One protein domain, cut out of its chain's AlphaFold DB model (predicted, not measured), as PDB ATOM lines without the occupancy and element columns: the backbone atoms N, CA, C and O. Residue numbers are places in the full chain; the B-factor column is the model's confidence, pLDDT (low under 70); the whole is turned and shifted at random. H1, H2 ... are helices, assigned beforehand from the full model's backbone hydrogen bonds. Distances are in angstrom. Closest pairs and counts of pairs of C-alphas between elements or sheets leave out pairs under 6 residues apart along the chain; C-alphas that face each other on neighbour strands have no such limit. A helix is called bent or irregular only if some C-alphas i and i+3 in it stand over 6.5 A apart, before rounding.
ATOM      1  N   ILE A  13     111.599 152.071 176.161       84.00
ATOM      2  CA  ILE A  13     112.704 152.648 175.364       84.00
ATOM      3  C   ILE A  13     113.800 151.614 175.068       84.00
ATOM      4  O   ILE A  13     114.348 151.589 173.967       84.00
ATOM      5  N   PHE A  14     114.110 150.742 176.029       89.94
ATOM      6  CA  PHE A  14     115.139 149.709 175.870       89.94
ATOM      7  C   PHE A  14     114.605 148.402 175.270       89.94
ATOM      8  O   PHE A  14     115.284 147.375 175.324       89.94
ATOM      9  N   HIS A  15     113.407 148.429 174.678       93.50
ATOM     10  CA  HIS A  15     112.874 147.278 173.968       93.50
ATOM     11  C   HIS A  15     113.760 146.946 172.749       93.50
ATOM     12  O   HIS A  15     114.093 147.853 171.977       93.50
ATOM     13  N   PRO A  16     114.113 145.667 172.514       94.19
ATOM     14  CA  PRO A  16     115.031 145.261 171.445       94.19
ATOM     15  C   PRO A  16     114.678 145.824 170.063       94.19
ATOM     16  O   PRO A  16     115.555 146.293 169.342       94.19
ATOM     17  N   LEU A  17     113.386 145.826 169.716       95.69
ATOM     18  CA  LEU A  17     112.910 146.348 168.431       95.69
ATOM     19  C   LEU A  17     113.135 147.856 168.294       95.69
ATOM     20  O   LEU A  17     113.579 148.301 167.245       95.69
ATOM     21  N   ILE A  18     112.893 148.632 169.355       95.56
ATOM     22  CA  ILE A  18     113.088 150.087 169.330       95.56
ATOM     23  C   ILE A  18     114.576 150.407 169.198       95.56
ATOM     24  O   ILE A  18     114.955 151.215 168.354       95.56
ATOM     25  N   VAL A  19     115.432 149.724 169.967       96.75
ATOM     26  CA  VAL A  19     116.892 149.881 169.873       96.75
ATOM     27  C   VAL A  19     117.386 149.553 168.465       96.75
ATOM     28  O   VAL A  19     118.180 150.311 167.909       96.75
ATOM     29  N   LEU A  20     116.900 148.463 167.862       97.38
ATOM     30  CA  LEU A  20     117.257 148.092 166.495       97.38
ATOM     31  C   LEU A  20     116.790 149.147 165.483       97.38
ATOM     32  O   LEU A  20     117.598 149.598 164.676       97.38
ATOM     33  N   SER A  21     115.529 149.584 165.548       97.44
ATOM     34  CA  SER A  21     114.991 150.620 164.658       97.44
ATOM     35  C   SER A  21     115.775 151.927 164.761       97.44
ATOM     36  O   SER A  21     116.167 152.481 163.739       97.44
ATOM     37  N   LEU A  22     116.072 152.396 165.976       97.25
ATOM     38  CA  LEU A  22     116.874 153.605 166.189       97.25
ATOM     39  C   LEU A  22     118.307 153.444 165.669       97.25
ATOM     40  O   LEU A  22     118.851 154.372 165.078       97.25
ATOM     41  N   SER A  23     118.901 152.261 165.834       97.50
ATOM     42  CA  SER A  23     120.242 151.962 165.318       97.50
ATOM     43  C   SER A  23     120.276 151.962 163.785       97.50
ATOM     44  O   SER A  23     121.206 152.505 163.190       97.50
ATOM     45  N   LEU A  24     119.245 151.413 163.135       98.00
ATOM     46  CA  LEU A  24     119.088 151.440 161.677       98.00
ATOM     47  C   LEU A  24     118.858 152.860 161.152       98.00
ATOM     48  O   LEU A  24     119.463 153.239 160.153       98.00
ATOM     49  N   ILE A  25     118.044 153.665 161.842       98.06
ATOM     50  CA  ILE A  25     117.867 155.086 161.515       98.06
ATOM     51  C   ILE A  25     119.209 155.819 161.618       98.06
ATOM     52  O   ILE A  25     119.571 156.551 160.704       98.06
ATOM     53  N   GLY A  26     119.981 155.586 162.684       97.19
ATOM     54  CA  GLY A  26     121.320 156.158 162.838       97.19
ATOM     55  C   GLY A  26     122.257 155.790 161.683       97.19
ATOM     56  O   GLY A  26     122.935 156.662 161.140       97.19
ATOM     57  N   ALA A  27     122.250 154.527 161.252       97.44
ATOM     58  CA  ALA A  27     123.025 154.082 160.095       97.44
ATOM     59  C   ALA A  27     122.549 154.732 158.782       97.44
ATOM     60  O   ALA A  27     123.378 155.169 157.989       97.44
ATOM     61  N   ALA A  28     121.237 154.865 158.570       97.94
ATOM     62  CA  ALA A  28     120.679 155.540 157.396       97.94
ATOM     63  C   ALA A  28     121.049 157.032 157.355       97.94
ATOM     64  O   ALA A  28     121.433 157.548 156.305       97.94
ATOM     65  N   LEU A  29     121.000 157.719 158.501       97.81
ATOM     66  CA  LEU A  29     121.440 159.110 158.620       97.81
ATOM     67  C   LEU A  29     122.940 159.253 158.343       97.81
ATOM     68  O   LEU A  29     123.340 160.175 157.634       97.81
ATOM     69  N   TYR A  30     123.767 158.329 158.845       96.19
ATOM     70  CA  TYR A  30     125.193 158.310 158.524       96.19
ATOM     71  C   TYR A  30     125.438 158.077 157.028       96.19
ATOM     72  O   TYR A  30     126.251 158.775 156.428       96.19
ATOM     73  N   ALA A  31     124.717 157.143 156.407       96.44
ATOM     74  CA  ALA A  31     124.818 156.880 154.974       96.44
ATOM     75  C   ALA A  31     124.450 158.124 154.151       96.44
ATOM     76  O   ALA A  31     125.175 158.491 153.226       96.44
ATOM     77  N   LEU A  32     123.369 158.820 154.519       97.50
ATOM     78  CA  LEU A  32     122.986 160.084 153.892       97.50
ATOM     79  C   LEU A  32     124.093 161.134 154.050       97.50
ATOM     80  O   LEU A  32     124.528 161.714 153.059       97.50
ATOM     81  N   TYR A  33     124.607 161.324 155.268       96.19
ATOM     82  CA  TYR A  33     125.737 162.219 155.521       96.19
ATOM     83  C   TYR A  33     126.955 161.866 154.656       96.19
ATOM     84  O   TYR A  33     127.553 162.750 154.042       96.19
ATOM     85  N   ALA A  34     127.298 160.581 154.554       94.81
ATOM     86  CA  ALA A  34     128.437 160.132 153.770       94.81
ATOM     87  C   ALA A  34     128.263 160.450 152.276       94.81
ATOM     88  O   ALA A  34     129.200 160.937 151.647       94.81
ATOM     89  N   THR A  35     127.048 160.265 151.750       96.50
ATOM     90  CA  THR A  35     126.667 160.609 150.367       96.50
ATOM     91  C   THR A  35     126.893 162.089 150.063       96.50
ATOM     92  O   THR A  35     127.351 162.444 148.983       96.50
ATOM     93  N   LEU A  36     126.567 162.958 151.022       96.69
ATOM     94  CA  LEU A  36     126.681 164.407 150.867       96.69
ATOM     95  C   LEU A  36     128.117 164.912 151.058       96.69
ATOM     96  O   LEU A  36     128.467 165.972 150.545       96.69
ATOM     97  N   ARG A  37     128.941 164.191 151.830       95.19
ATOM     98  CA  ARG A  37     130.259 164.669 152.270       95.19
ATOM     99  C   ARG A  37     131.433 164.130 151.458       95.19
ATOM    100  O   ARG A  37     132.441 164.838 151.349       95.19
ATOM    101  N   PHE A  38     131.348 162.890 150.980       92.19
ATOM    102  CA  PHE A  38     132.470 162.165 150.383       92.19
ATOM    103  C   PHE A  38     132.306 162.002 148.860       92.19
ATOM    104  O   PHE A  38     131.192 161.780 148.390       92.19
ATOM    105  N   PRO A  39     133.399 162.081 148.075       91.38
ATOM    106  CA  PRO A  39     133.361 161.835 146.634       91.38
ATOM    107  C   PRO A  39     133.061 160.363 146.319       91.38
ATOM    108  O   PRO A  39     133.379 159.478 147.126       91.38
ATOM    109  N   SER A  40     132.511 160.107 145.125       90.25
ATOM    110  CA  SER A  40     132.039 158.791 144.651       90.25
ATOM    111  C   SER A  40     133.007 157.647 144.930       90.25
ATOM    112  O   SER A  40     132.602 156.597 145.425       90.25
ATOM    113  N   ASP A  41     134.295 157.876 144.695       89.00
ATOM    114  CA  ASP A  41     135.329 156.838 144.736       89.00
ATOM    115  C   ASP A  41     135.585 156.325 146.161       89.00
ATOM    116  O   ASP A  41     136.045 155.205 146.371       89.00
ATOM    117  N   SER A  42     135.229 157.129 147.165       87.62
ATOM    118  CA  SER A  42     135.353 156.783 148.583       87.62
ATOM    119  C   SER A  42     134.042 156.299 149.215       87.62
ATOM    120  O   SER A  42     134.064 155.752 150.323       87.62
ATOM    121  N   LEU A  43     132.905 156.439 148.518       92.94
ATOM    122  CA  LEU A  43     131.588 156.049 149.039       92.94
ATOM    123  C   LEU A  43     131.478 154.548 149.281       92.94
ATOM    124  O   LEU A  43     130.832 154.130 150.240       92.94
ATOM    125  N   TRP A  44     132.142 153.735 148.458       93.25
ATOM    126  CA  TRP A  44     132.090 152.283 148.602       93.25
ATOM    127  C   TRP A  44     132.587 151.837 149.984       93.25
ATOM    128  O   TRP A  44     131.899 151.099 150.690       93.25
ATOM    129  N   GLY A  45     133.727 152.372 150.431       90.75
ATOM    130  CA  GLY A  45     134.227 152.130 151.784       90.75
ATOM    131  C   GLY A  45     133.255 152.637 152.852       90.75
ATOM    132  O   GLY A  45     132.992 151.951 153.836       90.75
ATOM    133  N   GLN A  46     132.639 153.802 152.657       93.06
ATOM    134  CA  GLN A  46     131.689 154.332 153.639       93.06
ATOM    135  C   GLN A  46     130.440 153.453 153.787       93.06
ATOM    136  O   GLN A  46     130.031 153.177 154.915       93.06
ATOM    137  N   TYR A  47     129.854 152.960 152.695       94.50
ATOM    138  CA  TYR A  47     128.635 152.147 152.752       94.50
ATOM    139  C   TYR A  47     128.875 150.704 153.180       94.50
ATOM    140  O   TYR A  47     128.101 150.173 153.971       94.50
ATOM    141  N   PHE A  48     129.935 150.064 152.684       93.81
ATOM    142  CA  PHE A  48     130.172 148.643 152.945       93.81
ATOM    143  C   PHE A  48     131.068 148.388 154.151       93.81
ATOM    144  O   PHE A  48     131.116 147.259 154.631       93.81
ATOM    145  N   TYR A  49     131.766 149.402 154.659       90.81
ATOM    146  CA  TYR A  49     132.671 149.226 155.790       90.81
ATOM    147  C   TYR A  49     132.250 150.035 157.014       90.81
ATOM    148  O   TYR A  49     132.158 149.467 158.095       90.81
ATOM    149  N   VAL A  50     131.938 151.328 156.872       93.44
ATOM    150  CA  VAL A  50     131.678 152.197 158.038       93.44
ATOM    151  C   VAL A  50     130.207 152.197 158.461       93.44
ATOM    152  O   VAL A  50     129.893 151.997 159.631       93.44
ATOM    153  N   THR A  51     129.290 152.363 157.510       96.00
ATOM    154  CA  THR A  51     127.840 152.441 157.762       96.00
ATOM    155  C   THR A  51     127.291 151.246 158.555       96.00
ATOM    156  O   THR A  51     126.560 151.473 159.521       96.00
ATOM    157  N   PRO A  52     127.650 149.981 158.249       97.31
ATOM    158  CA  PRO A  52     127.124 148.827 158.974       97.31
ATOM    159  C   PRO A  52     127.528 148.836 160.450       97.31
ATOM    160  O   PRO A  52     126.764 148.379 161.291       97.31
ATOM    161  N   ILE A  53     128.689 149.412 160.779       96.50
ATOM    162  CA  ILE A  53     129.237 149.491 162.142       96.50
ATOM    163  C   ILE A  53     128.452 150.473 163.015       96.50
ATOM    164  O   ILE A  53     128.384 150.295 164.233       96.50
ATOM    165  N   VAL A  54     127.782 151.457 162.411       97.31
ATOM    166  CA  VAL A  54     126.919 152.398 163.139       97.31
ATOM    167  C   VAL A  54     125.791 151.663 163.871       97.31
ATOM    168  O   VAL A  54     125.416 152.068 164.971       97.31
ATOM    169  N   VAL A  55     125.297 150.545 163.322       98.19
ATOM    170  CA  VAL A  55     124.220 149.752 163.935       98.19
ATOM    171  C   VAL A  55     124.638 149.146 165.289       98.19
ATOM    172  O   VAL A  55     124.017 149.494 166.297       98.19
ATOM    173  N   PRO A  56     125.679 148.289 165.385       98.12
ATOM    174  CA  PRO A  56     126.135 147.773 166.673       98.12
ATOM    175  C   PRO A  56     126.679 148.870 167.586       98.12
ATOM    176  O   PRO A  56     126.564 148.742 168.802       98.12
ATOM    177  N   PHE A  57     127.222 149.961 167.035       97.75
ATOM    178  CA  PHE A  57     127.648 151.114 167.825       97.75
ATOM    179  C   PHE A  57     126.489 151.770 168.579       97.75
ATOM    180  O   PHE A  57     126.538 151.895 169.804       97.75
ATOM    181  N   ALA A  58     125.408 152.121 167.883       97.81
ATOM    182  CA  ALA A  58     124.221 152.684 168.515       97.81
ATOM    183  C   ALA A  58     123.603 151.696 169.520       97.81
ATOM    184  O   ALA A  58     123.333 152.070 170.663       97.81
ATOM    185  N   ALA A  59     123.453 150.422 169.141       97.94
ATOM    186  CA  ALA A  59     122.919 149.387 170.027       97.94
ATOM    187  C   ALA A  59     123.760 149.214 171.307       97.94
ATOM    188  O   ALA A  59     123.202 149.035 172.393       97.94
ATOM    189  N   PHE A  60     125.088 149.314 171.198       98.12
ATOM    190  CA  PHE A  60     126.012 149.307 172.329       98.12
ATOM    191  C   PHE A  60     125.801 150.518 173.250       98.12
ATOM    192  O   PHE A  60     125.697 150.352 174.465       98.12
ATOM    193  N   LEU A  61     125.659 151.729 172.698       97.50
ATOM    194  CA  LEU A  61     125.381 152.927 173.499       97.50
ATOM    195  C   LEU A  61     124.048 152.823 174.251       97.50
ATOM    196  O   LEU A  61     123.987 153.174 175.431       97.50
ATOM    197  N   PHE A  62     122.995 152.296 173.617       97.44
ATOM    198  CA  PHE A  62     121.712 152.053 174.287       97.44
ATOM    199  C   PHE A  62     121.840 151.041 175.428       97.44
ATOM    200  O   PHE A  62     121.290 151.257 176.508       97.44
ATOM    201  N   ASP A  63     122.598 149.966 175.223       96.38
ATOM    202  CA  ASP A  63     122.879 148.974 176.260       96.38
ATOM    203  C   ASP A  63     123.666 149.566 177.446       96.38
ATOM    204  O   ASP A  63     123.354 149.264 178.604       96.38
ATOM    205  N   ARG A  64     124.630 150.459 177.190       96.12
ATOM    206  CA  ARG A  64     125.337 151.193 178.251       96.12
ATOM    207  C   ARG A  64     124.427 152.196 178.961       96.12
ATOM    208  O   ARG A  64     124.411 152.245 180.190       96.12
ATOM    209  N   ALA A  65     123.587 152.925 178.229       95.62
ATOM    210  CA  ALA A  65     122.622 153.861 178.803       95.62
ATOM    211  C   ALA A  65     121.577 153.161 179.693       95.62
ATOM    212  O   ALA A  65     121.261 153.650 180.784       95.62
ATOM    213  N   ALA A  66     121.087 151.986 179.276       94.31
ATOM    214  CA  ALA A  66     120.166 151.156 180.056       94.31
ATOM    215  C   ALA A  66     120.771 150.751 181.406       94.31
ATOM    216  O   ALA A  66     120.087 150.735 182.433       94.31
ATOM    217  N   ARG A  67     122.081 150.478 181.408       92.19
ATOM    218  CA  ARG A  67     122.823 149.920 182.541       92.19
ATOM    219  C   ARG A  67     123.724 150.924 183.250       92.19
ATOM    220  O   ARG A  67     124.493 150.525 184.113       92.19
ATOM    221  N   ARG A  68     123.567 152.227 182.991       93.44
ATOM    222  CA  ARG A  68     124.339 153.329 183.608       93.44
ATOM    223  C   ARG A  68     124.596 153.166 185.112       93.44
ATOM    224  O   ARG A  68     125.658 153.536 185.584       93.44
ATOM    225  N   ARG A  69     123.610 152.679 185.875       89.31
ATOM    226  CA  ARG A  69     123.718 152.534 187.342       89.31
ATOM    227  C   ARG A  69     124.505 151.296 187.794       89.31
ATOM    228  O   ARG A  69     124.836 151.209 188.964       89.31
ATOM    229  N   GLN A  70     124.734 150.342 186.897       89.69
ATOM    230  CA  GLN A  70     125.421 149.071 187.155       89.69
ATOM    231  C   GLN A  70     126.857 149.067 186.612       89.69
ATOM    232  O   GLN A  70     127.628 148.174 186.937       89.69
ATOM    233  N   ILE A  71     127.205 150.029 185.756       92.06
ATOM    234  CA  ILE A  71     128.524 150.118 185.129       92.06
ATOM    235  C   ILE A  71     129.518 150.720 186.125       92.06
ATOM    236  O   ILE A  71     129.255 151.759 186.729       92.06
ATOM    237  N   THR A  72     130.676 150.078 186.272       93.06
ATOM    238  CA  THR A  72     131.767 150.579 187.114       93.06
ATOM    239  C   THR A  72     132.517 151.725 186.424       93.06
ATOM    240  O   THR A  72     132.542 151.836 185.193       93.06
ATOM    241  N   ALA A  73     133.177 152.585 187.207       93.06
ATOM    242  CA  ALA A  73     133.991 153.675 186.658       93.06
ATOM    243  C   ALA A  73     135.107 153.143 185.739       93.06
ATOM    244  O   ALA A  73     135.325 153.680 184.655       93.06
ATOM    245  N   PHE A  74     135.746 152.032 186.123       93.81
ATOM    246  CA  PHE A  74     136.754 151.368 185.299       93.81
ATOM    247  C   PHE A  74     136.187 150.905 183.953       93.81
ATOM    248  O   PHE A  74     136.775 151.177 182.910       93.81
ATOM    249  N   GLN A  75     135.016 150.260 183.955       95.19
ATOM    250  CA  GLN A  75     134.361 149.850 182.715       95.19
ATOM    251  C   GLN A  75     134.029 151.055 181.828       95.19
ATOM    252  O   GLN A  75     134.211 150.975 180.621       95.19
ATOM    253  N   SER A  76     133.629 152.185 182.418       95.25
ATOM    254  CA  SER A  76     133.375 153.423 181.668       95.25
ATOM    255  C   SER A  76     134.647 153.967 181.010       95.25
ATOM    256  O   SER A  76     134.605 154.415 179.867       95.25
ATOM    257  N   ILE A  77     135.792 153.897 181.696       96.62
ATOM    258  CA  ILE A  77     137.091 154.287 181.126       96.62
ATOM    259  C   ILE A  77     137.451 153.369 179.954       96.62
ATOM    260  O   ILE A  77     137.823 153.861 178.893       96.62
ATOM    261  N   VAL A  78     137.298 152.049 180.110       96.62
ATOM    262  CA  VAL A  78     137.560 151.093 179.022       96.62
ATOM    263  C   VAL A  78     136.615 151.326 177.842       96.62
ATOM    264  O   VAL A  78     137.086 151.360 176.709       96.62
ATOM    265  N   ASP A  79     135.321 151.553 178.089       96.75
ATOM    266  CA  ASP A  79     134.342 151.895 177.053       96.75
ATOM    267  C   ASP A  79     134.799 153.128 176.259       96.75
ATOM    268  O   ASP A  79     134.826 153.094 175.031       96.75
ATOM    269  N   VAL A  80     135.208 154.200 176.951       96.56
ATOM    270  CA  VAL A  80     135.696 155.439 176.323       96.56
ATOM    271  C   VAL A  80     136.980 155.203 175.532       96.56
ATOM    272  O   VAL A  80     137.098 155.714 174.422       96.56
ATOM    273  N   LEU A  81     137.927 154.416 176.048       95.88
ATOM    274  CA  LEU A  81     139.167 154.098 175.334       95.88
ATOM    275  C   LEU A  81     138.899 153.266 174.077       95.88
ATOM    276  O   LEU A  81     139.429 153.577 173.011       95.88
ATOM    277  N   VAL A  82     138.054 152.240 174.173       96.06
ATOM    278  CA  VAL A  82     137.676 151.373 173.050       96.06
ATOM    279  C   VAL A  82     136.926 152.170 171.982       96.06
ATOM    280  O   VAL A  82     137.320 152.164 170.815       96.06
ATOM    281  N   VAL A  83     135.871 152.887 172.379       95.38
ATOM    282  CA  VAL A  83     135.058 153.705 171.470       95.38
ATOM    283  C   VAL A  83     135.886 154.838 170.882       95.38
ATOM    284  O   VAL A  83     135.856 155.044 169.674       95.38
ATOM    285  N   GLY A  84     136.668 155.537 171.703       94.00
ATOM    286  CA  GLY A  84     137.548 156.616 171.264       94.00
ATOM    287  C   GLY A  84     138.567 156.131 170.239       94.00
ATOM    288  O   GLY A  84     138.712 156.748 169.188       94.00
ATOM    289  N   THR A  85     139.196 154.976 170.474       92.69
ATOM    290  CA  THR A  85     140.133 154.360 169.520       92.69
ATOM    291  C   THR A  85     139.442 153.992 168.204       92.69
ATOM    292  O   THR A  85     139.998 154.211 167.126       92.69
ATOM    293  N   ALA A  86     138.215 153.467 168.262       91.62
ATOM    294  CA  ALA A  86     137.434 153.150 167.070       91.62
ATOM    295  C   ALA A  86     136.987 154.407 166.302       91.62
ATOM    296  O   ALA A  86     137.068 154.432 165.077       91.62
ATOM    297  N   MET A  87     136.578 155.469 166.999       89.81
ATOM    298  CA  MET A  87     136.173 156.738 166.384       89.81
ATOM    299  C   MET A  87     137.353 157.522 165.814       89.81
ATOM    300  O   MET A  87     137.218 158.160 164.773       89.81
ATOM    301  N   TRP A  88     138.526 157.442 166.439       88.94
ATOM    302  CA  TRP A  88     139.736 158.097 165.945       88.94
ATOM    303  C   TRP A  88     140.108 157.629 164.529       88.94
ATOM    304  O   TRP A  88     140.660 158.394 163.740       88.94
ATOM    305  N   ARG A  89     139.698 156.411 164.143       80.81
ATOM    306  CA  ARG A  89     139.841 155.895 162.773       80.81
ATOM    307  C   ARG A  89     139.009 156.631 161.720       80.81
ATOM    308  O   ARG A  89     139.348 156.541 160.544       80.81
ATOM    309  N   VAL A  90     137.958 157.346 162.116       76.69
ATOM    310  CA  VAL A  90     137.182 158.219 161.218       76.69
ATOM    311  C   VAL A  90     137.943 159.520 160.938       76.69
ATOM    312  O   VAL A  90     137.791 160.100 159.868       76.69
ATOM    313  N   ILE A  91     138.778 159.966 161.882       78.69
ATOM    314  CA  ILE A  91     139.474 161.259 161.829       78.69
ATOM    315  C   ILE A  91     140.889 161.117 161.245       78.69
ATOM    316  O   ILE A  91     141.374 162.036 160.590       78.69
ATOM    317  N   GLY A  92     141.557 159.977 161.443       74.69
ATOM    318  CA  GLY A  92     142.949 159.807 161.032       74.69
ATOM    319  C   GLY A  92     143.382 158.373 160.741       74.69
ATOM    320  O   GLY A  92     142.666 157.391 160.958       74.69
ATOM    321  N   HIS A  93     144.610 158.254 160.238       72.88
ATOM    322  CA  HIS A  93     145.242 156.967 159.980       72.88
ATOM    323  C   HIS A  93     145.845 156.427 161.281       72.88
ATOM    324  O   HIS A  93     146.836 156.954 161.775       72.88
ATOM    325  N   VAL A  94     145.245 155.376 161.846       66.88
ATOM    326  CA  VAL A  94     145.812 154.657 163.000       66.88
ATOM    327  C   VAL A  94     146.541 153.429 162.492       66.88
ATOM    328  O   VAL A  94     145.874 152.458 162.103       66.88
ATOM    329  N   PRO A  95     147.879 153.446 162.433       66.88
ATOM    330  CA  PRO A  95     148.609 152.256 162.051       66.88
ATOM    331  C   PRO A  95     148.481 151.191 163.159       66.88
ATOM    332  O   PRO A  95     148.269 151.501 164.330       66.88
ATOM    333  N   TYR A  96     148.587 149.918 162.771       79.25
ATOM    334  CA  TYR A  96     148.741 148.736 163.642       79.25
ATOM    335  C   TYR A  96     147.500 148.118 164.312       79.25
ATOM    336  O   TYR A  96     147.540 146.918 164.597       79.25
ATOM    337  N   ILE A  97     146.394 148.846 164.519       87.12
ATOM    338  CA  ILE A  97     145.184 148.286 165.161       87.12
ATOM    339  C   ILE A  97     143.916 148.627 164.365       87.12
ATOM    340  O   ILE A  97     143.630 149.787 164.059       87.12
ATOM    341  N   SER A  98     143.116 147.603 164.053       91.19
ATOM    342  CA  SER A  98     141.775 147.775 163.488       91.19
ATOM    343  C   SER A  98     140.791 148.204 164.579       91.19
ATOM    344  O   SER A  98     140.257 147.366 165.306       91.19
ATOM    345  N   GLY A  99     140.529 149.512 164.681       92.25
ATOM    346  CA  GLY A  99     139.572 150.069 165.649       92.25
ATOM    347  C   GLY A  99     138.171 149.450 165.546       92.25
ATOM    348  O   GLY A  99     137.538 149.193 166.564       92.25
ATOM    349  N   HIS A 100     137.723 149.111 164.332       94.94
ATOM    350  CA  HIS A 100     136.453 148.419 164.107       94.94
ATOM    351  C   HIS A 100     136.432 147.009 164.697       94.94
ATOM    352  O   HIS A 100     135.487 146.658 165.394       94.94
ATOM    353  N   ALA A 101     137.478 146.213 164.454       96.12
ATOM    354  CA  ALA A 101     137.565 144.863 165.009       96.12
ATOM    355  C   ALA A 101     137.647 144.908 166.541       96.12
ATOM    356  O   ALA A 101     136.933 144.175 167.216       96.12
ATOM    357  N   LEU A 102     138.441 145.837 167.082       96.69
ATOM    358  CA  LEU A 102     138.552 146.078 168.519       96.69
ATOM    359  C   LEU A 102     137.191 146.407 169.140       96.69
ATOM    360  O   LEU A 102     136.781 145.745 170.094       96.69
ATOM    361  N   PHE A 103     136.468 147.380 168.579       97.56
ATOM    362  CA  PHE A 103     135.143 147.755 169.067       97.56
ATOM    363  C   PHE A 103     134.134 146.609 168.951       97.56
ATOM    364  O   PHE A 103     133.455 146.311 169.927       97.56
ATOM    365  N   LEU A 104     134.037 145.947 167.795       97.69
ATOM    366  CA  LEU A 104     133.042 144.895 167.567       97.69
ATOM    367  C   LEU A 104     133.279 143.683 168.470       97.69
ATOM    368  O   LEU A 104     132.330 143.175 169.064       97.69
ATOM    369  N   THR A 105     134.532 143.255 168.638       98.31
ATOM    370  CA  THR A 105     134.884 142.180 169.573       98.31
ATOM    371  C   THR A 105     134.583 142.576 171.015       98.31
ATOM    372  O   THR A 105     133.975 141.801 171.754       98.31
ATOM    373  N   TYR A 106     134.947 143.797 171.413       98.19
ATOM    374  CA  TYR A 106     134.651 144.294 172.752       98.19
ATOM    375  C   TYR A 106     133.140 144.389 173.018       98.19
ATOM    376  O   TYR A 106     132.663 143.960 174.072       98.19
ATOM    377  N   ALA A 107     132.369 144.913 172.064       97.75
ATOM    378  CA  ALA A 107     130.920 145.024 172.155       97.75
ATOM    379  C   ALA A 107     130.270 143.640 172.255       97.75
ATOM    380  O   ALA A 107     129.446 143.431 173.142       97.75
ATOM    381  N   LEU A 108     130.689 142.686 171.418       97.94
ATOM    382  CA  LEU A 108     130.170 141.317 171.398       97.94
ATOM    383  C   LEU A 108     130.285 140.623 172.764       97.94
ATOM    384  O   LEU A 108     129.357 139.932 173.180       97.94
ATOM    385  N   LEU A 109     131.403 140.829 173.465       97.88
ATOM    386  CA  LEU A 109     131.699 140.155 174.732       97.88
ATOM    387  C   LEU A 109     131.220 140.924 175.973       97.88
ATOM    388  O   LEU A 109     130.848 140.308 176.968       97.88
ATOM    389  N   SER A 110     131.214 142.259 175.942       96.69
ATOM    390  CA  SER A 110     130.919 143.083 177.129       96.69
ATOM    391  C   SER A 110     129.461 143.562 177.224       96.69
ATOM    392  O   SER A 110     129.028 144.097 178.258       96.69
ATOM    393  N   THR A 111     128.673 143.420 176.155       95.88
ATOM    394  CA  THR A 111     127.261 143.823 176.136       95.88
ATOM    395  C   THR A 111     126.334 142.696 176.614       95.88
ATOM    396  O   THR A 111     126.615 141.519 176.393       95.88
ATOM    397  N   ARG A 112     125.210 143.037 177.268       94.62
ATOM    398  CA  ARG A 112     124.139 142.064 177.593       94.62
ATOM    399  C   ARG A 112     122.967 142.150 176.609       94.62
ATOM    400  O   ARG A 112     122.139 141.243 176.575       94.62
ATOM    401  N   SER A 113     122.890 143.209 175.803       96.06
ATOM    402  CA  SER A 113     121.866 143.359 174.769       96.06
ATOM    403  C   SER A 113     122.074 142.363 173.630       96.06
ATOM    404  O   SER A 113     123.069 142.421 172.909       96.06
ATOM    405  N   ARG A 114     121.092 141.480 173.411       96.69
ATOM    406  CA  ARG A 114     121.099 140.537 172.279       96.69
ATOM    407  C   ARG A 114     121.169 141.249 170.932       96.69
ATOM    408  O   ARG A 114     121.840 140.759 170.035       96.69
ATOM    409  N   VAL A 115     120.539 142.418 170.809       97.31
ATOM    410  CA  VAL A 115     120.603 143.231 169.585       97.31
ATOM    411  C   VAL A 115     122.034 143.679 169.327       97.31
ATOM    412  O   VAL A 115     122.534 143.490 168.222       97.31
ATOM    413  N   ALA A 116     122.715 144.206 170.348       97.31
ATOM    414  CA  ALA A 116     124.107 144.620 170.221       97.31
ATOM    415  C   ALA A 116     125.022 143.425 169.901       97.31
ATOM    416  O   ALA A 116     125.855 143.538 169.012       97.31
ATOM    417  N   GLN A 117     124.820 142.261 170.532       97.94
ATOM    418  CA  GLN A 117     125.602 141.047 170.246       97.94
ATOM    419  C   GLN A 117     125.411 140.555 168.808       97.94
ATOM    420  O   GLN A 117     126.387 140.342 168.099       97.94
ATOM    421  N   VAL A 118     124.162 140.385 168.367       98.25
ATOM    422  CA  VAL A 118     123.850 139.848 167.033       98.25
ATOM    423  C   VAL A 118     124.317 140.806 165.942       98.25
ATOM    424  O   VAL A 118     124.963 140.376 164.989       98.25
ATOM    425  N   THR A 119     124.049 142.106 166.090       98.00
ATOM    426  CA  THR A 119     124.505 143.101 165.109       98.00
ATOM    427  C   THR A 119     126.026 143.229 165.108       98.00
ATOM    428  O   THR A 119     126.618 143.295 164.034       98.00
ATOM    429  N   ALA A 120     126.687 143.173 166.273       98.19
ATOM    430  CA  ALA A 120     128.145 143.187 166.338       98.19
ATOM    431  C   ALA A 120     128.746 141.937 165.691       98.19
ATOM    432  O   ALA A 120     129.692 142.068 164.927       98.19
ATOM    433  N   ALA A 121     128.188 140.746 165.928       98.31
ATOM    434  CA  ALA A 121     128.657 139.506 165.312       98.31
ATOM    435  C   ALA A 121     128.499 139.523 163.784       98.31
ATOM    436  O   ALA A 121     129.443 139.193 163.066       98.31
ATOM    437  N   ALA A 122     127.334 139.952 163.287       98.25
ATOM    438  CA  ALA A 122     127.067 140.047 161.854       98.25
ATOM    439  C   ALA A 122     128.036 141.020 161.161       98.25
ATOM    440  O   ALA A 122     128.658 140.681 160.156       98.25
ATOM    441  N   VAL A 123     128.225 142.208 161.740       97.62
ATOM    442  CA  VAL A 123     129.135 143.217 161.187       97.62
ATOM    443  C   VAL A 123     130.600 142.813 161.370       97.62
ATOM    444  O   VAL A 123     131.424 143.096 160.506       97.62
ATOM    445  N   MET A 124     130.945 142.100 162.442       97.50
ATOM    446  CA  MET A 124     132.288 141.557 162.645       97.50
ATOM    447  C   MET A 124     132.649 140.554 161.552       97.50
ATOM    448  O   MET A 124     133.738 140.640 160.989       97.50
ATOM    449  N   LEU A 125     131.729 139.649 161.210       97.50
ATOM    450  CA  LEU A 125     131.917 138.712 160.104       97.50
ATOM    451  C   LEU A 125     132.166 139.465 158.792       97.50
ATOM    452  O   LEU A 125     133.138 139.184 158.096       97.50
ATOM    453  N   GLN A 126     131.349 140.480 158.502       96.81
ATOM    454  CA  GLN A 126     131.533 141.346 157.338       96.81
ATOM    455  C   GLN A 126     132.904 142.047 157.331       96.81
ATOM    456  O   GLN A 126     133.594 142.036 156.312       96.81
ATOM    457  N   VAL A 127     133.323 142.637 158.456       94.75
ATOM    458  CA  VAL A 127     134.620 143.320 158.593       94.75
ATOM    459  C   VAL A 127     135.778 142.352 158.373       94.75
ATOM    460  O   VAL A 127     136.722 142.703 157.669       94.75
ATOM    461  N   VAL A 128     135.708 141.143 158.934       95.31
ATOM    462  CA  VAL A 128     136.733 140.108 158.741       95.31
ATOM    463  C   VAL A 128     136.784 139.668 157.282       95.31
ATOM    464  O   VAL A 128     137.870 139.638 156.712       95.31
ATOM    465  N   CYS A 129     135.638 139.408 156.645       95.38
ATOM    466  CA  CYS A 129     135.578 139.065 155.223       95.38
ATOM    467  C   CYS A 129     136.223 140.149 154.349       95.38
ATOM    468  O   CYS A 129     137.083 139.839 153.529       95.38
ATOM    469  N   LEU A 130     135.867 141.421 154.555       92.94
ATOM    470  CA  LEU A 130     136.453 142.534 153.803       92.94
ATOM    471  C   LEU A 130     137.958 142.656 154.055       92.94
ATOM    472  O   LEU A 130     138.743 142.743 153.114       92.94
ATOM    473  N   LYS A 131     138.391 142.612 155.317       91.62
ATOM    474  CA  LYS A 131     139.807 142.769 155.651       91.62
ATOM    475  C   LYS A 131     140.671 141.623 155.133       91.62
ATOM    476  O   LYS A 131     141.759 141.881 154.629       91.62
ATOM    477  N   TYR A 132     140.208 140.384 155.249       93.88
ATOM    478  CA  TYR A 132     141.009 139.207 154.906       93.88
ATOM    479  C   TYR A 132     141.000 138.930 153.409       93.88
ATOM    480  O   TYR A 132     142.052 138.664 152.836       93.88
ATOM    481  N   ILE A 133     139.833 139.023 152.771       94.50
ATOM    482  CA  ILE A 133     139.675 138.645 151.363       94.50
ATOM    483  C   ILE A 133     139.967 139.831 150.443       94.50
ATOM    484  O   ILE A 133     140.670 139.668 149.452       94.50
ATOM    485  N   VAL A 134     139.446 141.024 150.756       93.12
ATOM    486  CA  VAL A 134     139.538 142.183 149.850       93.12
ATOM    487  C   VAL A 134     140.828 142.971 150.064       93.12
ATOM    488  O   VAL A 134     141.444 143.400 149.093       93.12
ATOM    489  N   TRP A 135     141.258 143.163 151.316       92.56
ATOM    490  CA  TRP A 135     142.453 143.965 151.624       92.56
ATOM    491  C   TRP A 135     143.706 143.155 151.971       92.56
ATOM    492  O   TRP A 135     144.789 143.733 152.014       92.56
ATOM    493  N   GLY A 136     143.589 141.849 152.234       91.88
ATOM    494  CA  GLY A 136     144.722 141.011 152.647       91.88
ATOM    495  C   GLY A 136     145.371 141.439 153.973       91.88
ATOM    496  O   GLY A 136     146.541 141.150 154.214       91.88
ATOM    497  N   ASP A 137     144.636 142.144 154.838       89.06
ATOM    498  CA  ASP A 137     145.137 142.732 156.084       89.06
ATOM    499  C   ASP A 137     144.779 141.861 157.300       89.06
ATOM    500  O   ASP A 137     143.788 142.066 158.016       89.06
ATOM    501  N   TRP A 138     145.626 140.860 157.526       92.44
ATOM    502  CA  TRP A 138     145.483 139.880 158.605       92.44
ATOM    503  C   TRP A 138     145.934 140.431 159.961       92.44
ATOM    504  O   TRP A 138     145.287 140.206 160.988       92.44
ATOM    505  N   ILE A 139     147.037 141.183 159.967       92.25
ATOM    506  CA  ILE A 139     147.748 141.573 161.191       92.25
ATOM    507  C   ILE A 139     146.936 142.598 161.985       92.25
ATOM    508  O   ILE A 139     146.687 142.400 163.174       92.25
ATOM    509  N   THR A 140     146.466 143.679 161.350       91.62
ATOM    510  CA  THR A 140     145.796 144.748 162.113       91.62
ATOM    511  C   THR A 140     144.428 144.308 162.640       91.62
ATOM    512  O   THR A 140     143.991 144.766 163.700       91.62
ATOM    513  N   SER A 141     143.752 143.412 161.913       91.62
ATOM    514  CA  SER A 141     142.490 142.789 162.324       91.62
ATOM    515  C   SER A 141     142.690 141.911 163.546       91.62
ATOM    516  O   SER A 141     141.987 142.086 164.537       91.62
ATOM    517  N   THR A 142     143.680 141.014 163.495       94.69
ATOM    518  CA  THR A 142     143.976 140.073 164.578       94.69
ATOM    519  C   THR A 142     144.374 140.816 165.847       94.69
ATOM    520  O   THR A 142     143.859 140.506 166.919       94.69
ATOM    521  N   ASN A 143     145.191 141.868 165.727       94.75
ATOM    522  CA  ASN A 143     145.543 142.731 166.856       94.75
ATOM    523  C   ASN A 143     144.311 143.421 167.456       94.75
ATOM    524  O   ASN A 143     144.155 143.449 168.673       94.75
ATOM    525  N   GLY A 144     143.415 143.945 166.610       94.88
ATOM    526  CA  GLY A 144     142.159 144.542 167.066       94.88
ATOM    527  C   GLY A 144     141.301 143.549 167.850       94.88
ATOM    528  O   GLY A 144     140.866 143.865 168.954       94.88
ATOM    529  N   ILE A 145     141.130 142.332 167.326       96.50
ATOM    530  CA  ILE A 145     140.391 141.251 167.995       96.50
ATOM    531  C   ILE A 145     141.035 140.911 169.336       96.50
ATOM    532  O   ILE A 145     140.354 140.930 170.357       96.50
ATOM    533  N   ALA A 146     142.341 140.636 169.353       97.06
ATOM    534  CA  ALA A 146     143.060 140.246 170.560       97.06
ATOM    535  C   ALA A 146     142.920 141.303 171.666       97.06
ATOM    536  O   ALA A 146     142.553 140.979 172.795       97.06
ATOM    537  N   ILE A 147     143.123 142.581 171.328       96.69
ATOM    538  CA  ILE A 147     142.971 143.691 172.276       96.69
ATOM    539  C   ILE A 147     141.509 143.835 172.722       96.69
ATOM    540  O   ILE A 147     141.255 144.040 173.908       96.69
ATOM    541  N   GLY A 148     140.544 143.683 171.812       97.19
ATOM    542  CA  GLY A 148     139.117 143.714 172.140       97.19
ATOM    543  C   GLY A 148     138.707 142.611 173.122       97.19
ATOM    544  O   GLY A 148     137.972 142.882 174.074       97.19
ATOM    545  N   VAL A 149     139.227 141.388 172.945       98.00
ATOM    546  CA  VAL A 149     139.032 140.274 173.889       98.00
ATOM    547  C   VAL A 149     139.631 140.616 175.249       98.00
ATOM    548  O   VAL A 149     138.940 140.504 176.260       98.00
ATOM    549  N   LEU A 150     140.886 141.072 175.290       97.56
ATOM    550  CA  LEU A 150     141.557 141.435 176.542       97.56
ATOM    551  C   LEU A 150     140.804 142.538 177.294       97.56
ATOM    552  O   LEU A 150     140.586 142.417 178.498       97.56
ATOM    553  N   ALA A 151     140.348 143.575 176.590       96.69
ATOM    554  CA  ALA A 151     139.550 144.651 177.170       96.69
ATOM    555  C   ALA A 151     138.226 144.128 177.750       96.69
ATOM    556  O   ALA A 151     137.848 144.494 178.866       96.69
ATOM    557  N   ALA A 152     137.535 143.236 177.033       96.62
ATOM    558  CA  ALA A 152     136.289 142.644 177.512       96.62
ATOM    559  C   ALA A 152     136.522 141.815 178.780       96.62
ATOM    560  O   ALA A 152     135.869 142.058 179.797       96.62
ATOM    561  N   LEU A 153     137.508 140.915 178.758       96.88
ATOM    562  CA  LEU A 153     137.866 140.079 179.903       96.88
ATOM    563  C   LEU A 153     138.274 140.916 181.122       96.88
ATOM    564  O   LEU A 153     137.814 140.635 182.228       96.88
ATOM    565  N   ALA A 154     139.061 141.979 180.925       95.44
ATOM    566  CA  ALA A 154     139.450 142.891 181.998       95.44
ATOM    567  C   ALA A 154     138.225 143.531 182.672       95.44
ATOM    568  O   ALA A 154     138.132 143.550 183.900       95.44
ATOM    569  N   THR A 155     137.248 144.000 181.886       94.56
ATOM    570  CA  THR A 155     136.017 144.584 182.448       94.56
ATOM    571  C   THR A 155     135.129 143.559 183.148       94.56
ATOM    572  O   THR A 155     134.546 143.874 184.185       94.56
ATOM    573  N   MET A 156     135.060 142.325 182.641       92.94
ATOM    574  CA  MET A 156     134.289 141.247 183.266       92.94
ATOM    575  C   MET A 156     134.900 140.813 184.602       92.94
ATOM    576  O   MET A 156     134.182 140.671 185.589       92.94
ATOM    577  N   TRP A 157     136.224 140.643 184.653       93.06
ATOM    578  CA  TRP A 157     136.922 140.189 185.856       93.06
ATOM    579  C   TRP A 157     136.860 141.217 186.988       93.06
ATOM    580  O   TRP A 157     136.616 140.863 188.141       93.06
ATOM    581  N   LEU A 158     137.032 142.499 186.663       89.75
ATOM    582  CA  LEU A 158     136.947 143.571 187.655       89.75
ATOM    583  C   LEU A 158     135.509 143.821 188.115       89.75
ATOM    584  O   LEU A 158     135.299 144.091 189.294       89.75
ATOM    585  N   GLY A 159     134.524 143.659 187.225       85.81
ATOM    586  CA  GLY A 159     133.111 143.702 187.602       85.81
ATOM    587  C   GLY A 159     132.755 142.643 188.652       85.81
ATOM    588  O   GLY A 159     132.137 142.972 189.660       85.81
ATOM    589  N   ALA A 160     133.226 141.404 188.468       87.12
ATOM    590  CA  ALA A 160     132.982 140.314 189.416       87.12
ATOM    591  C   ALA A 160     133.590 140.582 190.805       87.12
ATOM    592  O   ALA A 160     132.973 140.280 191.823       87.12
ATOM    593  N   LYS A 161     134.782 141.192 190.870       87.56
ATOM    594  CA  LYS A 161     135.420 141.540 192.151       87.56
ATOM    595  C   LYS A 161     134.632 142.581 192.941       87.56
ATOM    596  O   LYS A 161     134.478 142.429 194.149       87.56
ATOM    597  N   SER A 162     134.122 143.612 192.264       85.38
ATOM    598  CA  SER A 162     133.342 144.665 192.921       85.38
ATOM    599  C   SER A 162     132.048 144.131 193.538       85.38
ATOM    600  O   SER A 162     131.658 144.590 194.607       85.38
ATOM    601  N   GLU A 163     131.395 143.151 192.906       84.62
ATOM    602  CA  GLU A 163     130.187 142.518 193.456       84.62
ATOM    603  C   GLU A 163     130.485 141.765 194.766       84.62
ATOM    604  O   GLU A 163     129.783 141.968 195.756       84.62
ATOM    605  N   VAL A 164     131.575 140.991 194.812       88.19
ATOM    606  CA  VAL A 164     131.988 140.229 196.009       88.19
ATOM    607  C   VAL A 164     132.316 141.146 197.197       88.19
ATOM    608  O   VAL A 164     131.919 140.876 198.331       88.19
ATOM    609  N   GLU A 165     133.012 142.258 196.957       87.19
ATOM    610  CA  GLU A 165     133.395 143.210 198.010       87.19
ATOM    611  C   GLU A 165     132.177 143.945 198.608       87.19
ATOM    612  O   GLU A 165     132.084 144.155 199.824       87.19
TER     613      GLU A 165
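This is residues 13 to 165 of the 190 residues of an uncharacterized protein of Blastocatellia bacterium (UniProt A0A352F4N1). Six helices stand in an up-and-down bundle, each running against the one before it, with the short H4 in the middle and H2, H3, H5 and H6 around it. H1 packs on the side of H2 away from H3 and H6, and the longest helix, H6, makes the opposite side of the bundle. The printed part has 153 residues with six named helices, H1 to H6 in chain order, and no named strand; its class is all helix. It is compact, with a radius of gyration of the C-alphas of 15.7 A, and only just elongated, spanning 55 by 36 by 23 A.

Start with H1, residues 16 to 37, and H2, residues 40 to 66: this helical hairpin touches closest at the C-alphas of Ser 23 and Val 55, 4.8 A apart, at a shallow tilt of 32 degrees, opposite ways. H2 has a kink of 39 degrees near residue 51 and is only just irregular, with C-alphas 41 and 44 6.8 A apart. Next comes H3, residues 73 to 91; H2 and H3 are near each other. With residues 82 to 89 alone H3 touches H4, residues 99 to 110, in a hairpin; their closest C-alphas, of Ala 86 and Gly 99, are 4.0 A apart. H4 and H5, residues 114 to 134, form another hairpin, with the C-alphas of Leu 108 and Gln 117 closest at 4.7 A. H5 touches H2 at a shallow tilt of 27 degrees, opposite ways; the closest C-alphas, of Ala 59 and Ala 116, are 4.9 A apart. H4 touches H6, residues 138 to 165, the same way at a shallow tilt of 32 degrees, only just short of steep; the C-alphas of Leu 102 and Gly 144 are closest at 4.2 A. H1 and H6 are apart. In H1, H4, H5 and H6 every O i to N i+4 pair is within hydrogen-bond range; in H2 15 of 23 are, in H3 12 of 15.

Find C-alpha 16 at (115.031, 145.261, 171.445); from there H1 runs 31.2 A to Arg 37. H2 covers 38.1 A from Ser 40 to Ala 66, H3 26.5 A from Ala 73 to Ile 91, and H4 16.0 A from C-alpha 99 at (139.572, 150.069, 165.649) to Ser 110. H5 runs 29.1 A from Arg 114 to Val 134, and H6 41.4 A from Trp 138 to C-alpha 165 at (133.395, 143.210, 198.010).

The two C-alphas farthest apart, those of Ser 40 and Glu 165, are 55.6 A apart. The printed part has no cut and no long link. Look at the B-factor column: mean pLDDT of the printed part is 93.6, and residues 94 to 95 are under 70.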